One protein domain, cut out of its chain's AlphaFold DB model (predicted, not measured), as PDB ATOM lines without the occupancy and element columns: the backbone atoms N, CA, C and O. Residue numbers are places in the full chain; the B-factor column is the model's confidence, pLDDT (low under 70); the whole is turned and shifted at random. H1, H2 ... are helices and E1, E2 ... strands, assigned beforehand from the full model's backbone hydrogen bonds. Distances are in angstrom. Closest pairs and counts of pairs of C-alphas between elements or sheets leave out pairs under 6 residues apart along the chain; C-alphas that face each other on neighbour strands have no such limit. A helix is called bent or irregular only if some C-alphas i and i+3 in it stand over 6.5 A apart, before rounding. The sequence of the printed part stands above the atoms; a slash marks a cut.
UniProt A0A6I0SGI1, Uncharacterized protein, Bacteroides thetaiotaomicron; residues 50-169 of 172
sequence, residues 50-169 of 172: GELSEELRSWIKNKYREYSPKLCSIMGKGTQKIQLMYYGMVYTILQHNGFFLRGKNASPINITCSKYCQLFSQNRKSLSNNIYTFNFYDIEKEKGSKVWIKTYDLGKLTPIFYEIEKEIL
ATOM      1  N   GLY A  50     145.687 150.612 115.482       90.44
ATOM      2  CA  GLY A  50     145.653 149.225 115.974       90.44
ATOM      3  C   GLY A  50     144.344 148.817 116.664       90.44
ATOM      4  O   GLY A  50     144.302 147.806 117.368       90.44
ATOM      5  N   GLU A  51     143.260 149.568 116.464       94.62
ATOM      6  CA  GLU A  51     141.928 149.119 116.867       94.62
ATOM      7  C   GLU A  51     141.441 148.007 115.928       94.62
ATOM      8  O   GLU A  51     141.387 148.166 114.712       94.62
ATOM      9  N   LEU A  52     141.021 146.874 116.491       96.19
ATOM     10  CA  LEU A  52     140.329 145.811 115.770       96.19
ATOM     11  C   LEU A  52     138.859 146.206 115.550       96.19
ATOM     12  O   LEU A  52     137.942 145.678 116.191       96.19
ATOM     13  N   SER A  53     138.659 147.170 114.651       94.50
ATOM     14  CA  SER A  53     137.360 147.750 114.303       94.50
ATOM     15  C   SER A  53     136.427 146.733 113.629       94.50
ATOM     16  O   SER A  53     136.798 145.600 113.311       94.50
ATOM     17  N   GLU A  54     135.156 147.087 113.442       94.81
ATOM     18  CA  GLU A  54     134.231 146.261 112.650       94.81
ATOM     19  C   GLU A  54     134.635 146.143 111.182       94.81
ATOM     20  O   GLU A  54     134.543 145.057 110.604       94.81
ATOM     21  N   GLU A  55     135.151 147.229 110.621       95.12
ATOM     22  CA  GLU A  55     135.640 147.300 109.248       95.12
ATOM     23  C   GLU A  55     136.836 146.368 109.057       95.12
ATOM     24  O   GLU A  55     136.786 145.485 108.200       95.12
ATOM     25  N   LEU A  56     137.845 146.447 109.935       96.38
ATOM     26  CA  LEU A  56     139.010 145.564 109.876       96.38
ATOM     27  C   LEU A  56     138.615 144.091 110.067       96.38
ATOM     28  O   LEU A  56     139.087 143.214 109.344       96.38
ATOM     29  N   ARG A  57     137.698 143.792 110.998       96.81
ATOM     30  CA  ARG A  57     137.179 142.423 111.183       96.81
ATOM     31  C   ARG A  57     136.482 141.902 109.928       96.81
ATOM     32  O   ARG A  57     136.646 140.730 109.587       96.81
ATOM     33  N   SER A  58     135.697 142.742 109.265       96.31
ATOM     34  CA  SER A  58     134.985 142.383 108.034       96.31
ATOM     35  C   SER A  58     135.953 142.183 106.872       96.31
ATOM     36  O   SER A  58     135.845 141.196 106.145       96.31
ATOM     37  N   TRP A  59     136.958 143.050 106.756       96.81
ATOM     38  CA  TRP A  59     138.030 142.926 105.778       96.81
ATOM     39  C   TRP A  59     138.811 141.613 105.955       96.81
ATOM     40  O   TRP A  59     138.929 140.850 104.997       96.81
ATOM     41  N   ILE A  60     139.222 141.269 107.186       97.69
ATOM     42  CA  ILE A  60     139.907 139.997 107.495       97.69
ATOM     43  C   ILE A  60     139.043 138.801 107.060       97.69
ATOM     44  O   ILE A  60     139.524 137.862 106.426       97.69
ATOM     45  N   LYS A  61     137.737 138.829 107.362       96.75
ATOM     46  CA  LYS A  61     136.813 137.755 106.958       96.75
ATOM     47  C   LYS A  61     136.720 137.610 105.439       96.75
ATOM     48  O   LYS A  61     136.646 136.485 104.947       96.75
ATOM     49  N   ASN A  62     136.736 138.717 104.702       96.19
ATOM     50  CA  ASN A  62     136.691 138.702 103.243       96.19
ATOM     51  C   ASN A  62     138.003 138.180 102.645       96.19
ATOM     52  O   ASN A  62     137.970 137.318 101.763       96.19
ATOM     53  N   LYS A  63     139.146 138.607 103.191       96.25
ATOM     54  CA  LYS A  63     140.483 138.204 102.735       96.25
ATOM     55  C   LYS A  63     140.772 136.722 102.885       96.25
ATOM     56  O   LYS A  63     141.530 136.170 102.090       96.25
ATOM     57  N   TYR A  64     140.101 136.031 103.805       96.56
ATOM     58  CA  TYR A  64     140.150 134.570 103.858       96.56
ATOM     59  C   TYR A  64     139.867 133.917 102.492       96.56
ATOM     60  O   TYR A  64     140.504 132.923 102.152       96.56
ATOM     61  N   ARG A  65     138.962 134.475 101.673       94.81
ATOM     62  CA  ARG A  65     138.633 133.923 100.345       94.81
ATOM     63  C   ARG A  65     139.808 133.995  99.367       94.81
ATOM     64  O   ARG A  65     139.948 133.102  98.540       94.81
ATOM     65  N   GLU A  66     140.656 135.012  99.490       95.38
ATOM     66  CA  GLU A  66     141.849 135.200  98.655       95.38
ATOM     67  C   GLU A  66     143.012 134.315  99.123       95.38
ATOM     68  O   GLU A  66     143.736 133.734  98.314       95.38
ATOM     69  N   TYR A  67     143.170 134.159 100.440       96.50
ATOM     70  CA  TYR A  67     144.260 133.376 101.025       96.50
ATOM     71  C   TYR A  67     143.969 131.873 101.113       96.50
ATOM     72  O   TYR A  67     144.902 131.069 101.109       96.50
ATOM     73  N   SER A  68     142.697 131.467 101.159       95.88
ATOM     74  CA  SER A  68     142.305 130.059 101.281       95.88
ATOM     75  C   SER A  68     142.871 129.180 100.150       95.88
ATOM     76  O   SER A  68     143.476 128.155 100.478       95.88
ATOM     77  N   PRO A  69     142.813 129.564  98.855       95.38
ATOM     78  CA  PRO A  69     143.435 128.786  97.778       95.38
ATOM     79  C   PRO A  69     144.961 128.685  97.900       95.38
ATOM     80  O   PRO A  69     145.516 127.598  97.729       95.38
ATOM     81  N   LYS A  70     145.644 129.786  98.261       95.31
ATOM     82  CA  LYS A  70     147.104 129.806  98.466       95.31
ATOM     83  C   LYS A  70     147.506 128.818  99.567       95.31
ATOM     84  O   LYS A  70     148.344 127.942  99.354       95.31
ATOM     85  N   LEU A  71     146.836 128.890 100.716       94.50
ATOM     86  CA  LEU A  71     147.052 127.977 101.838       94.50
ATOM     87  C   LEU A  71     146.697 126.529 101.478       94.50
ATOM     88  O   LEU A  71     147.432 125.612 101.842       94.50
ATOM     89  N   CYS A  72     145.616 126.312 100.725       94.38
ATOM     90  CA  CYS A  72     145.234 124.989 100.237       94.38
ATOM     91  C   CYS A  72     146.342 124.358  99.388       94.38
ATOM     92  O   CYS A  72     146.686 123.198  99.612       94.38
ATOM     93  N   SER A  73     146.932 125.125  98.464       93.06
ATOM     94  CA  SER A  73     148.002 124.642  97.582       93.06
ATOM     95  C   SER A  73     149.270 124.227  98.337       93.06
ATOM     96  O   SER A  73     149.937 123.274  97.944       93.06
ATOM     97  N   ILE A  74     149.578 124.895  99.453       91.50
ATOM     98  CA  ILE A  74     150.765 124.607 100.271       91.50
ATOM     99  C   ILE A  74     150.509 123.453 101.237       91.50
ATOM    100  O   ILE A  74     151.353 122.580 101.417       91.50
ATOM    101  N   MET A  75     149.356 123.466 101.905       90.94
ATOM    102  CA  MET A  75     149.080 122.548 103.008       90.94
ATOM    103  C   MET A  75     148.493 121.214 102.526       90.94
ATOM    104  O   MET A  75     148.634 120.206 103.226       90.94
ATOM    105  N   GLY A  76     147.783 121.204 101.390       87.06
ATOM    106  CA  GLY A  76     147.067 120.028 100.884       87.06
ATOM    107  C   GLY A  76     146.097 119.433 101.912       87.06
ATOM    108  O   GLY A  76     146.005 118.214 102.051       87.06
ATOM    109  N   LYS A  77     145.449 120.276 102.731       87.94
ATOM    110  CA  LYS A  77     144.560 119.854 103.830       87.94
ATOM    111  C   LYS A  77     143.109 120.249 103.566       87.94
ATOM    112  O   LYS A  77     142.825 121.114 102.753       87.94
ATOM    113  N   GLY A  78     142.193 119.639 104.317       89.19
ATOM    114  CA  GLY A  78     140.778 120.001 104.292       89.19
ATOM    115  C   GLY A  78     140.509 121.441 104.750       89.19
ATOM    116  O   GLY A  78     141.281 122.029 105.516       89.19
ATOM    117  N   THR A  79     139.364 121.968 104.317       91.50
ATOM    118  CA  THR A  79     138.912 123.360 104.507       91.50
ATOM    119  C   THR A  79     139.001 123.842 105.953       91.50
ATOM    120  O   THR A  79     139.484 124.943 106.198       91.50
ATOM    121  N   GLN A  80     138.634 123.004 106.928       93.00
ATOM    122  CA  GLN A  80     138.713 123.360 108.348       93.00
ATOM    123  C   GLN A  80     140.148 123.673 108.804       93.00
ATOM    124  O   GLN A  80     140.365 124.624 109.549       93.00
ATOM    125  N   LYS A  81     141.145 122.895 108.362       92.19
ATOM    126  CA  LYS A  81     142.550 123.120 108.752       92.19
ATOM    127  C   LYS A  81     143.125 124.362 108.076       92.19
ATOM    128  O   LYS A  81     143.890 125.083 108.706       92.19
ATOM    129  N   ILE A  82     142.735 124.617 106.826       94.38
ATOM    130  CA  ILE A  82     143.095 125.842 106.097       94.38
ATOM    131  C   ILE A  82     142.529 127.068 106.819       94.38
ATOM    132  O   ILE A  82     143.256 128.025 107.071       94.38
ATOM    133  N   GLN A  83     141.254 127.008 107.211       95.50
ATOM    134  CA  GLN A  83     140.601 128.067 107.970       95.50
ATOM    135  C   GLN A  83     141.313 128.326 109.302       95.50
ATOM    136  O   GLN A  83     141.655 129.468 109.601       95.50
ATOM    137  N   LEU A  84     141.597 127.272 110.072       94.56
ATOM    138  CA  LEU A  84     142.314 127.392 111.343       94.56
ATOM    139  C   LEU A  84     143.718 127.978 111.166       94.56
ATOM    140  O   LEU A  84     144.122 128.793 111.987       94.56
ATOM    141  N   MET A  85     144.440 127.614 110.103       94.75
ATOM    142  CA  MET A  85     145.759 128.185 109.818       94.75
ATOM    143  C   MET A  85     145.673 129.677 109.501       94.75
ATOM    144  O   MET A  85     146.385 130.461 110.117       94.75
ATOM    145  N   TYR A  86     144.761 130.083 108.611       97.06
ATOM    146  CA  TYR A  86     144.563 131.495 108.283       97.06
ATOM    147  C   TYR A  86     144.240 132.330 109.529       97.06
ATOM    148  O   TYR A  86     144.934 133.294 109.844       97.06
ATOM    149  N   TYR A  87     143.212 131.933 110.286       97.38
ATOM    150  CA  TYR A  87     142.819 132.674 111.484       97.38
ATOM    151  C   TYR A  87     143.844 132.548 112.615       97.38
ATOM    152  O   TYR A  87     143.891 133.416 113.484       97.38
ATOM    153  N   GLY A  88     144.670 131.508 112.617       95.81
ATOM    154  CA  GLY A  88     145.788 131.364 113.536       95.81
ATOM    155  C   GLY A  88     146.913 132.360 113.243       95.81
ATOM    156  O   GLY A  88     147.322 133.087 114.146       95.81
ATOM    157  N   MET A  89     147.312 132.492 111.972       95.94
ATOM    158  CA  MET A  89     148.259 133.514 111.503       95.94
ATOM    159  C   MET A  89     147.786 134.924 111.868       95.94
ATOM    160  O   MET A  89     148.530 135.685 112.482       95.94
ATOM    161  N   VAL A  90     146.525 135.248 111.561       97.38
ATOM    162  CA  VAL A  90     145.928 136.548 111.897       97.38
ATOM    163  C   VAL A  90     145.949 136.792 113.407       97.38
ATOM    164  O   VAL A  90     146.318 137.879 113.842       97.38
ATOM    165  N   TYR A  91     145.607 135.795 114.227       95.94
ATOM    166  CA  TYR A  91     145.661 135.945 115.682       95.94
ATOM    167  C   TYR A  91     147.079 136.271 116.167       95.94
ATOM    168  O   TYR A  91     147.254 137.223 116.931       95.94
ATOM    169  N   THR A  92     148.091 135.546 115.679       93.12
ATOM    170  CA  THR A  92     149.504 135.819 115.982       93.12
ATOM    171  C   THR A  92     149.897 137.241 115.567       93.12
ATOM    172  O   THR A  92     150.499 137.964 116.360       93.12
ATOM    173  N   ILE A  93     149.508 137.687 114.367       95.31
ATOM    174  CA  ILE A  93     149.780 139.050 113.877       95.31
ATOM    175  C   ILE A  93     149.192 140.094 114.822       95.31
ATOM    176  O   ILE A  93     149.922 140.978 115.271       95.31
ATOM    177  N   LEU A  94     147.906 139.975 115.164       94.88
ATOM    178  CA  LEU A  94     147.211 140.935 116.023       94.88
ATOM    179  C   LEU A  94     147.851 141.021 117.417       94.88
ATOM    180  O   LEU A  94     148.014 142.114 117.956       94.88
ATOM    181  N   GLN A  95     148.243 139.879 117.990       91.25
ATOM    182  CA  GLN A  95     148.895 139.817 119.300       91.25
ATOM    183  C   GLN A  95     150.292 140.455 119.290       91.25
ATOM    184  O   GLN A  95     150.608 141.254 120.170       91.25
ATOM    185  N   HIS A  96     151.119 140.142 118.290       90.88
ATOM    186  CA  HIS A  96     152.491 140.657 118.206       90.88
ATOM    187  C   HIS A  96     152.577 142.111 117.735       90.88
ATOM    188  O   HIS A  96     153.591 142.760 117.970       90.88
ATOM    189  N   ASN A  97     151.522 142.631 117.107       91.25
ATOM    190  CA  ASN A  97     151.436 144.028 116.682       91.25
ATOM    191  C   ASN A  97     150.636 144.912 117.648       91.25
ATOM    192  O   ASN A  97     150.403 146.076 117.346       91.25
ATOM    193  N   GLY A  98     150.223 144.391 118.809       92.31
ATOM    194  CA  GLY A  98     149.557 145.183 119.846       92.31
ATOM    195  C   GLY A  98     148.183 145.712 119.437       92.31
ATOM    196  O   GLY A  98     147.812 146.818 119.834       92.31
ATOM    197  N   PHE A  99     147.433 144.956 118.631       95.25
ATOM    198  CA  PHE A  99     146.051 145.310 118.310       95.25
ATOM    199  C   PHE A  99     145.149 145.191 119.546       95.25
ATOM    200  O   PHE A  99     145.411 144.420 120.477       95.25
ATOM    201  N   PHE A 100     144.052 145.945 119.561       95.06
ATOM    202  CA  PHE A 100     143.144 146.006 120.705       95.06
ATOM    203  C   PHE A 100     141.678 146.122 120.315       95.06
ATOM    204  O   PHE A 100     141.334 146.506 119.205       95.06
ATOM    205  N   LEU A 101     140.793 145.816 121.259       94.19
ATOM    206  CA  LEU A 101     139.372 146.148 121.161       94.19
ATOM    207  C   LEU A 101     139.085 147.401 121.982       94.19
ATOM    208  O   LEU A 101     139.600 147.537 123.092       94.19
ATOM    209  N   ARG A 102     138.232 148.291 121.472       90.31
ATOM    210  CA  ARG A 102     137.772 149.455 122.231       90.31
ATOM    211  C   ARG A 102     136.762 149.025 123.299       90.31
ATOM    212  O   ARG A 102     135.708 148.462 123.000       90.31
ATOM    213  N   GLY A 103     137.112 149.255 124.561       87.19
ATOM    214  CA  GLY A 103     136.254 149.021 125.717       87.19
ATOM    215  C   GLY A 103     135.201 150.109 125.921       87.19
ATOM    216  O   GLY A 103     135.248 151.171 125.304       87.19
ATOM    217  N   LYS A 104     134.267 149.862 126.850       81.19
ATOM    218  CA  LYS A 104     133.141 150.771 127.154       81.19
ATOM    219  C   LYS A 104     133.575 152.176 127.600       81.19
ATOM    220  O   LYS A 104     132.857 153.127 127.336       81.19
ATOM    221  N   ASN A 105     134.753 152.304 128.214       81.94
ATOM    222  CA  ASN A 105     135.283 153.573 128.723       81.94
ATOM    223  C   ASN A 105     136.415 154.125 127.845       81.94
ATOM    224  O   ASN A 105     137.336 154.744 128.369       81.94
ATOM    225  N   ALA A 106     136.402 153.825 126.539       80.81
ATOM    226  CA  ALA A 106     137.513 154.137 125.636       80.81
ATOM    227  C   ALA A 106     138.861 153.657 126.212       80.81
ATOM    228  O   ALA A 106     139.839 154.389 126.281       80.81
ATOM    229  N   SER A 107     138.897 152.416 126.695       86.38
ATOM    230  CA  SER A 107     140.132 151.770 127.131       86.38
ATOM    231  C   SER A 107     140.500 150.653 126.159       86.38
ATOM    232  O   SER A 107     139.601 149.957 125.669       86.38
ATOM    233  N   PRO A 108     141.790 150.454 125.853       91.50
ATOM    234  CA  PRO A 108     142.203 149.336 125.029       91.50
ATOM    235  C   PRO A 108     142.052 148.027 125.815       91.50
ATOM    236  O   PRO A 108     142.463 147.915 126.970       91.50
ATOM    237  N   ILE A 109     141.432 147.029 125.189       91.31
ATOM    238  CA  ILE A 109     141.244 145.686 125.744       91.31
ATOM    239  C   ILE A 109     142.055 144.691 124.917       91.31
ATOM    240  O   ILE A 109     141.958 144.661 123.687       91.31
ATOM    241  N   ASN A 110     142.818 143.825 125.590       89.25
ATOM    242  CA  ASN A 110     143.531 142.730 124.937       89.25
ATOM    243  C   ASN A 110     142.576 141.764 124.214       89.25
ATOM    244  O   ASN A 110     141.531 141.355 124.733       89.25
ATOM    245  N   ILE A 111     142.975 141.349 123.015       91.94
ATOM    246  CA  ILE A 111     142.261 140.373 122.199       91.94
ATOM    247  C   ILE A 111     142.586 138.973 122.728       91.94
ATOM    248  O   ILE A 111     143.492 138.296 122.259       91.94
ATOM    249  N   THR A 112     141.837 138.507 123.726       91.00
ATOM    250  CA  THR A 112     142.000 137.127 124.213       91.00
ATOM    251  C   THR A 112     141.616 136.113 123.131       91.00
ATOM    252  O   THR A 112     140.705 136.365 122.340       91.00
ATOM    253  N   CYS A 113     142.214 134.916 123.142       91.44
ATOM    254  CA  CYS A 113     141.853 133.833 122.214       91.44
ATOM    255  C   CYS A 113     140.343 133.517 122.233       91.44
ATOM    256  O   CYS A 113     139.731 133.320 121.185       91.44
ATOM    257  N   SER A 114     139.708 133.547 123.413       92.56
ATOM    258  CA  SER A 114     138.256 133.362 123.538       92.56
ATOM    259  C   SER A 114     137.481 134.446 122.785       92.56
ATOM    260  O   SER A 114     136.606 134.141 121.973       92.56
ATOM    261  N   LYS A 115     137.841 135.717 123.005       94.75
ATOM    262  CA  LYS A 115     137.174 136.843 122.351       94.75
ATOM    263  C   LYS A 115     137.419 136.842 120.843       94.75
ATOM    264  O   LYS A 115     136.477 137.031 120.083       94.75
ATOM    265  N   TYR A 116     138.645 136.565 120.412       96.31
ATOM    266  CA  TYR A 116     138.993 136.402 119.005       96.31
ATOM    267  C   TYR A 116     138.137 135.326 118.328       96.31
ATOM    268  O   TYR A 116     137.499 135.578 117.306       96.31
ATOM    269  N   CYS A 117     138.043 134.146 118.945       95.12
ATOM    270  CA  CYS A 117     137.241 133.044 118.424       95.12
ATOM    271  C   CYS A 117     135.758 133.405 118.302       95.12
ATOM    272  O   CYS A 117     135.126 133.025 117.321       95.12
ATOM    273  N   GLN A 118     135.206 134.175 119.245       95.25
ATOM    274  CA  GLN A 118     133.837 134.692 119.135       95.25
ATOM    275  C   GLN A 118     133.678 135.649 117.944       95.25
ATOM    276  O   GLN A 118     132.715 135.536 117.192       95.25
ATOM    277  N   LEU A 119     134.621 136.575 117.753       95.94
ATOM    278  CA  LEU A 119     134.562 137.595 116.698       95.94
ATOM    279  C   LEU A 119     134.647 137.008 115.280       95.94
ATOM    280  O   LEU A 119     133.997 137.512 114.356       95.94
ATOM    281  N   PHE A 120     135.432 135.942 115.119       96.25
ATOM    282  CA  PHE A 120     135.692 135.284 113.837       96.25
ATOM    283  C   PHE A 120     135.012 133.918 113.692       96.25
ATOM    284  O   PHE A 120     135.301 133.191 112.742       96.25
ATOM    285  N   SER A 121     134.111 133.563 114.612       94.50
ATOM    286  CA  SER A 121     133.360 132.298 114.596       94.50
ATOM    287  C   SER A 121     134.262 131.055 114.504       94.50
ATOM    288  O   SER A 121     133.978 130.120 113.760       94.50
ATOM    289  N   GLN A 122     135.368 131.052 115.252       94.06
ATOM    290  CA  GLN A 122     136.335 129.951 115.299       94.06
ATOM    291  C   GLN A 122     136.147 129.076 116.544       94.06
ATOM    292  O   GLN A 122     135.676 129.526 117.589       94.06
ATOM    293  N   ASN A 123     136.556 127.807 116.461       91.62
ATOM    294  CA  ASN A 123     136.569 126.925 117.625       91.62
ATOM    295  C   ASN A 123     137.811 127.198 118.485       91.62
ATOM    296  O   ASN A 123     138.932 126.910 118.066       91.62
ATOM    297  N   ARG A 124     137.606 127.677 119.721       89.31
ATOM    298  CA  ARG A 124     138.695 127.994 120.662       89.31
ATOM    299  C   ARG A 124     139.648 126.824 120.896       89.31
ATOM    300  O   ARG A 124     140.851 127.035 120.862       89.31
ATOM    301  N   LYS A 125     139.125 125.613 121.137       88.88
ATOM    302  CA  LYS A 125     139.952 124.428 121.436       88.88
ATOM    303  C   LYS A 125     140.829 124.048 120.242       88.88
ATOM    304  O   LYS A 125     141.962 123.622 120.427       88.88
ATOM    305  N   SER A 126     140.299 124.195 119.029       88.19
ATOM    306  CA  SER A 126     141.042 123.912 117.804       88.19
ATOM    307  C   SER A 126     142.092 124.984 117.521       88.19
ATOM    308  O   SER A 126     143.230 124.637 117.223       88.19
ATOM    309  N   LEU A 127     141.731 126.266 117.639       88.38
ATOM    310  CA  LEU A 127     142.629 127.383 117.344       88.38
ATOM    311  C   LEU A 127     143.765 127.499 118.366       88.38
ATOM    312  O   LEU A 127     144.898 127.759 117.982       88.38
ATOM    313  N   SER A 128     143.495 127.247 119.652       81.56
ATOM    314  CA  SER A 128     144.510 127.288 120.714       81.56
ATOM    315  C   SER A 128     145.569 126.190 120.599       81.56
ATOM    316  O   SER A 128     146.437 126.086 121.460       81.56
ATOM    317  N   ASN A 129     145.488 125.327 119.586       81.31
ATOM    318  CA  ASN A 129     146.555 124.396 119.284       81.31
ATOM    319  C   ASN A 129     147.759 125.168 118.720       81.31
ATOM    320  O   ASN A 129     147.625 125.925 117.756       81.31
ATOM    321  N   ASN A 130     148.939 124.913 119.287       74.38
ATOM    322  CA  ASN A 130     150.207 125.551 118.912       74.38
ATOM    323  C   ASN A 130     150.547 125.434 117.415       74.38
ATOM    324  O   ASN A 130     151.349 126.213 116.917       74.38
ATOM    325  N   ILE A 131     149.949 124.477 116.697       79.25
ATOM    326  CA  ILE A 131     150.083 124.342 115.240       79.25
ATOM    327  C   ILE A 131     149.581 125.590 114.503       79.25
ATOM    328  O   ILE A 131     150.183 126.008 113.521       79.25
ATOM    329  N   TYR A 132     148.450 126.150 114.938       81.44
ATOM    330  CA  TYR A 132     147.772 127.226 114.211       81.44
ATOM    331  C   TYR A 132     148.162 128.604 114.734       81.44
ATOM    332  O   TYR A 132     148.219 129.555 113.970       81.44
ATOM    333  N   THR A 133     148.491 128.707 116.018       80.12
ATOM    334  CA  THR A 133     148.981 129.946 116.649       80.12
ATOM    335  C   THR A 133     150.503 129.985 116.716       80.12
ATOM    336  O   THR A 133     151.090 130.590 117.608       80.12
ATOM    337  N   PHE A 134     151.146 129.314 115.761       83.50
ATOM    338  CA  PHE A 134     152.590 129.304 115.642       83.50
ATOM    339  C   PHE A 134     153.140 130.725 115.509       83.50
ATOM    340  O   PHE A 134     152.575 131.557 114.792       83.50
ATOM    341  N   ASN A 135     154.262 130.989 116.177       83.75
ATOM    342  CA  ASN A 135     154.967 132.246 116.014       83.75
ATOM    343  C   ASN A 135     155.850 132.210 114.751       83.75
ATOM    344  O   ASN A 135     157.000 131.773 114.780       83.75
ATOM    345  N   PHE A 136     155.315 132.728 113.645       85.06
ATOM    346  CA  PHE A 136     156.027 132.852 112.368       85.06
ATOM    347  C   PHE A 136     157.185 133.869 112.388       85.06
ATOM    348  O   PHE A 136     158.005 133.866 111.472       85.06
ATOM    349  N   TYR A 137     157.316 134.688 113.436       81.88
ATOM    350  CA  TYR A 137     158.475 135.566 113.625       81.88
ATOM    351  C   TYR A 137     159.707 134.831 114.186       81.88
ATOM    352  O   TYR A 137     160.795 135.404 114.180       81.88
ATOM    353  N   ASP A 138     159.570 133.586 114.671       77.38
ATOM    354  CA  ASP A 138     160.681 132.811 115.257       77.38
ATOM    355  C   ASP A 138     160.795 131.379 114.703       77.38
ATOM    356  O   ASP A 138     160.885 130.385 115.427       77.38
ATOM    357  N   ILE A 139     160.809 131.267 113.373       72.50
ATOM    358  CA  ILE A 139     160.869 129.977 112.667       72.50
ATOM    359  C   ILE A 139     162.142 129.184 112.998       72.50
ATOM    360  O   ILE A 139     162.104 127.955 113.062       72.50
ATOM    361  N   GLU A 140     163.278 129.856 113.201       65.81
ATOM    362  CA  GLU A 140     164.572 129.191 113.396       65.81
ATOM    363  C   GLU A 140     164.685 128.460 114.735       65.81
ATOM    364  O   GLU A 140     165.258 127.371 114.773       65.81
ATOM    365  N   LYS A 141     164.085 128.986 115.812       63.50
ATOM    366  CA  LYS A 141     164.092 128.302 117.115       63.50
ATOM    367  C   LYS A 141     163.170 127.087 117.162       63.50
ATOM    368  O   LYS A 141     163.434 126.139 117.896       63.50
ATOM    369  N   GLU A 142     162.098 127.087 116.379       62.16
ATOM    370  CA  GLU A 142     161.083 126.034 116.441       62.16
ATOM    371  C   GLU A 142     161.343 124.871 115.469       62.16
ATOM    372  O   GLU A 142     160.845 123.769 115.701       62.16
ATOM    373  N   LYS A 143     162.199 125.050 114.446       55.00
ATOM    374  CA  LYS A 143     162.580 124.012 113.458       55.00
ATOM    375  C   LYS A 143     163.039 122.673 114.066       55.00
ATOM    376  O   LYS A 143     162.930 121.648 113.397       55.00
ATOM    377  N   GLY A 144     163.513 122.657 115.315       51.31
ATOM    378  CA  GLY A 144     163.953 121.443 116.012       51.31
ATOM    379  C   GLY A 144     162.925 120.775 116.936       51.31
ATOM    380  O   GLY A 144     163.168 119.651 117.366       51.31
ATOM    381  N   SER A 145     161.802 121.425 117.276       54.88
ATOM    382  CA  SER A 145     161.083 121.080 118.518       54.88
ATOM    383  C   SER A 145     159.862 120.163 118.350       54.88
ATOM    384  O   SER A 145     159.518 119.443 119.288       54.88
ATOM    385  N   LYS A 146     159.169 120.156 117.196       62.88
ATOM    386  CA  LYS A 146     157.837 119.518 117.096       62.88
ATOM    387  C   LYS A 146     157.576 118.791 115.773       62.88
ATOM    388  O   LYS A 146     157.769 119.327 114.689       62.88
ATOM    389  N   VAL A 147     157.019 117.579 115.870       59.34
ATOM    390  CA  VAL A 147     156.669 116.697 114.734       59.34
ATOM    391  C   VAL A 147     155.754 117.378 113.712       59.34
ATOM    392  O   VAL A 147     155.913 117.177 112.511       59.34
ATOM    393  N   TRP A 148     154.824 118.223 114.161       66.50
ATOM    394  CA  TRP A 148     153.874 118.889 113.269       66.50
ATOM    395  C   TRP A 148     154.524 119.939 112.358       66.50
ATOM    396  O   TRP A 148     153.978 120.213 111.294       66.50
ATOM    397  N   ILE A 149     155.691 120.482 112.722       67.06
ATOM    398  CA  ILE A 149     156.443 121.439 111.894       67.06
ATOM    399  C   ILE A 149     156.923 120.772 110.603       67.06
ATOM    400  O   ILE A 149     157.000 121.420 109.569       67.06
ATOM    401  N   LYS A 150     157.157 119.453 110.621       65.62
ATOM    402  CA  LYS A 150     157.450 118.672 109.407       65.62
ATOM    403  C   LYS A 150     156.208 118.449 108.534       65.62
ATOM    404  O   LYS A 150     156.336 118.163 107.351       65.62
ATOM    405  N   THR A 151     155.012 118.563 109.111       73.50
ATOM    406  CA  THR A 151     153.727 118.339 108.425       73.50
ATOM    407  C   THR A 151     153.262 119.558 107.628       73.50
ATOM    408  O   THR A 151     152.412 119.414 106.746       73.50
ATOM    409  N   TYR A 152     153.784 120.746 107.935       76.88
ATOM    410  CA  TYR A 152     153.459 121.991 107.246       76.88
ATOM    411  C   TYR A 152     154.737 122.605 106.683       76.88
ATOM    412  O   TYR A 152     155.698 122.808 107.415       76.88
ATOM    413  N   ASP A 153     154.747 122.919 105.388       82.75
ATOM    414  CA  ASP A 153     155.878 123.582 104.736       82.75
ATOM    415  C   ASP A 153     155.969 125.041 105.218       82.75
ATOM    416  O   ASP A 153     155.448 125.968 104.593       82.75
ATOM    417  N   LEU A 154     156.590 125.240 106.390       81.56
ATOM    418  CA  LEU A 154     156.731 126.558 107.007       81.56
ATOM    419  C   LEU A 154     157.463 127.532 106.080       81.56
ATOM    420  O   LEU A 154     157.132 128.714 106.078       81.56
ATOM    421  N   GLY A 155     158.404 127.048 105.261       82.94
ATOM    422  CA  GLY A 155     159.122 127.872 104.289       82.94
ATOM    423  C   GLY A 155     158.181 128.549 103.293       82.94
ATOM    424  O   GLY A 155     158.380 129.715 102.967       82.94
ATOM    425  N   LYS A 156     157.110 127.864 102.877       88.62
ATOM    426  CA  LYS A 156     156.078 128.428 101.992       88.62
ATOM    427  C   LYS A 156     154.962 129.167 102.724       88.62
ATOM    428  O   LYS A 156     154.382 130.093 102.164       88.62
ATOM    429  N   LEU A 157     154.653 128.787 103.964       90.38
ATOM    430  CA  LEU A 157     153.644 129.485 104.772       90.38
ATOM    431  C   LEU A 157     154.133 130.845 105.285       90.38
ATOM    432  O   LEU A 157     153.330 131.752 105.474       90.38
ATOM    433  N   THR A 158     155.439 130.994 105.490       91.25
ATOM    434  CA  THR A 158     156.045 132.215 106.034       91.25
ATOM    435  C   THR A 158     155.843 133.441 105.136       91.25
ATOM    436  O   THR A 158     155.399 134.465 105.647       91.25
ATOM    437  N   PRO A 159     156.078 133.375 103.809       93.31
ATOM    438  CA  PRO A 159     155.736 134.476 102.912       93.31
ATOM    439  C   PRO A 159     154.267 134.896 102.999       93.31
ATOM    440  O   PRO A 159     153.986 136.086 103.045       93.31
ATOM    441  N   ILE A 160     153.338 133.933 103.092       95.00
ATOM    442  CA  ILE A 160     151.905 134.230 103.237       95.00
ATOM    443  C   ILE A 160     151.628 134.950 104.554       95.00
ATOM    444  O   ILE A 160     150.866 135.910 104.578       95.00
ATOM    445  N   PHE A 161     152.250 134.508 105.647       95.31
ATOM    446  CA  PHE A 161     152.117 135.170 106.939       95.31
ATOM    447  C   PHE A 161     152.524 136.650 106.865       95.31
ATOM    448  O   PHE A 161     151.763 137.509 107.308       95.31
ATOM    449  N   TYR A 162     153.677 136.956 106.261       95.12
ATOM    450  CA  TYR A 162     154.153 138.336 106.118       95.12
ATOM    451  C   TYR A 162     153.338 139.158 105.106       95.12
ATOM    452  O   TYR A 162     153.188 140.364 105.290       95.12
ATOM    453  N   GLU A 163     152.773 138.527 104.070       96.62
ATOM    454  CA  GLU A 163     151.820 139.170 103.152       96.62
ATOM    455  C   GLU A 163     150.563 139.626 103.916       96.62
ATOM    456  O   GLU A 163     150.182 140.795 103.848       96.62
ATOM    457  N   ILE A 164     149.989 138.734 104.735       96.88
ATOM    458  CA  ILE A 164     148.829 139.040 105.584       96.88
ATOM    459  C   ILE A 164     149.176 140.127 106.608       96.88
ATOM    460  O   ILE A 164     148.374 141.037 106.813       96.88
ATOM    461  N   GLU A 165     150.342 140.042 107.262       96.25
ATOM    462  CA  GLU A 165     150.783 141.059 108.226       96.25
ATOM    463  C   GLU A 165     150.824 142.435 107.570       96.25
ATOM    464  O   GLU A 165     150.210 143.371 108.082       96.25
ATOM    465  N   LYS A 166     151.503 142.545 106.425       96.19
ATOM    466  CA  LYS A 166     151.631 143.804 105.697       96.19
ATOM    467  C   LYS A 166     150.262 144.392 105.360       96.19
ATOM    468  O   LYS A 166     150.013 145.549 105.683       96.19
ATOM    469  N   GLU A 167     149.366 143.598 104.776       96.31
ATOM    470  CA  GLU A 167     148.042 144.095 104.398       96.31
ATOM    471  C   GLU A 167     147.207 144.537 105.613       96.31
ATOM    472  O   GLU A 167     146.504 145.544 105.519       96.31
ATOM    473  N   ILE A 168     147.294 143.828 106.751       95.44
ATOM    474  CA  ILE A 168     146.620 144.217 108.004       95.44
ATOM    475  C   ILE A 168     147.164 145.549 108.528       95.44
ATOM    476  O   ILE A 168     146.381 146.390 108.960       95.44
ATOM    477  N   LEU A 169     148.484 145.746 108.504       91.94
ATOM    478  CA  LEU A 169     149.119 146.974 108.994       91.94
ATOM    479  C   LEU A 169     148.859 148.188 108.089       91.94
ATOM    480  O   LEU A 169     148.953 149.324 108.550       91.94
TER     481      LEU A 169
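Overview. This is residues 50 to 169 of the 172 residues of an uncharacterized protein of Bacteroides thetaiotaomicron (UniProt A0A6I0SGI1). H2 forms the core, crossed by H1 and H7, which lie side by side running opposite ways; H4 packs on another side of H2, with H3 next to it. A small hairpin, E1 and E2, makes one end of the long axis, and H5 and H6 lie toward the other. The 120 printed residues hold seven helices and two antiparallel strands, in order H1 H2 E1 E2 H3 H4 H5 H6 H7: mostly helix, packing part aligned, part crossed. The whole is compact, radius of gyration of the C-alphas 14.2 A, yet elongated, spanning 46 by 29 by 27 A.

Arrangement. E1, residues 100 to 102, and E2, residues 108 to 110, form an antiparallel hairpin; N 101 and O 109, 2.9 A apart, are within hydrogen-bond range. H2, residues 79 to 96, touches H1, residues 54 to 75, with residues 79 to 86 alone, at a steep tilt of 54 degrees, opposite ways; the closest C-alphas, of Leu 71 and Ile 82, are 6.2 A apart. H2 touches H7, residues 154 to 169, with residues 89 to 93 alone, at a steep tilt of 57 degrees, the same way; the closest C-alphas, of Ile 93 and Glu 165, are 6.1 A apart. H1 and H7 touch at a shallow tilt of 17 degrees, opposite ways, closest at the C-alphas of Ile 74 and Lys 156, 6.8 A. H4, residues 124 to 127, touches H2, closest at the C-alphas of Leu 84 and Leu 127, 6.0 A, and H3, residues 113 to 119, closest at those of Cys 117 and Arg 124, 5.7 A. H5, residues 136 to 142, and H7 only just touch, with 3 pairs of C-alphas within 8 A, closest at Phe 136 and Thr 158, 6.4 A. H6, residues 147 to 150, touches no helix. Every O i to N i+4 pair is within hydrogen-bond range in H2 and H3, against 14 of 18 in H1, 10 of 12 in H7 and 0 of 3 in H5, where 1 of 4 O i to N i+3 pairs is; H4 and H6, of four residues each, are too short for any O i to N i+4 pair.

Along the chain. H1, 29.6 A long, begins at C-alpha 54, (134.231, 146.261, 112.650), and has a kink of 48 degrees near residue 69; it is only just irregular, C-alphas 66 and 69 being 6.7 A apart. H5 is irregular, C-alphas 137 and 140 being 8.8 A apart. H2 is 25.9 A long; H7, 21.9 A long, ends at C-alpha 169, (149.119, 146.974, 108.994).

Size, cuts and confidence. The C-alphas of Asn 105 and Lys 150, the two farthest apart, are 45.6 A apart. The printed part has no cut and no long link. The model's confidence is low, pLDDT under 70, at residues 140 to 150.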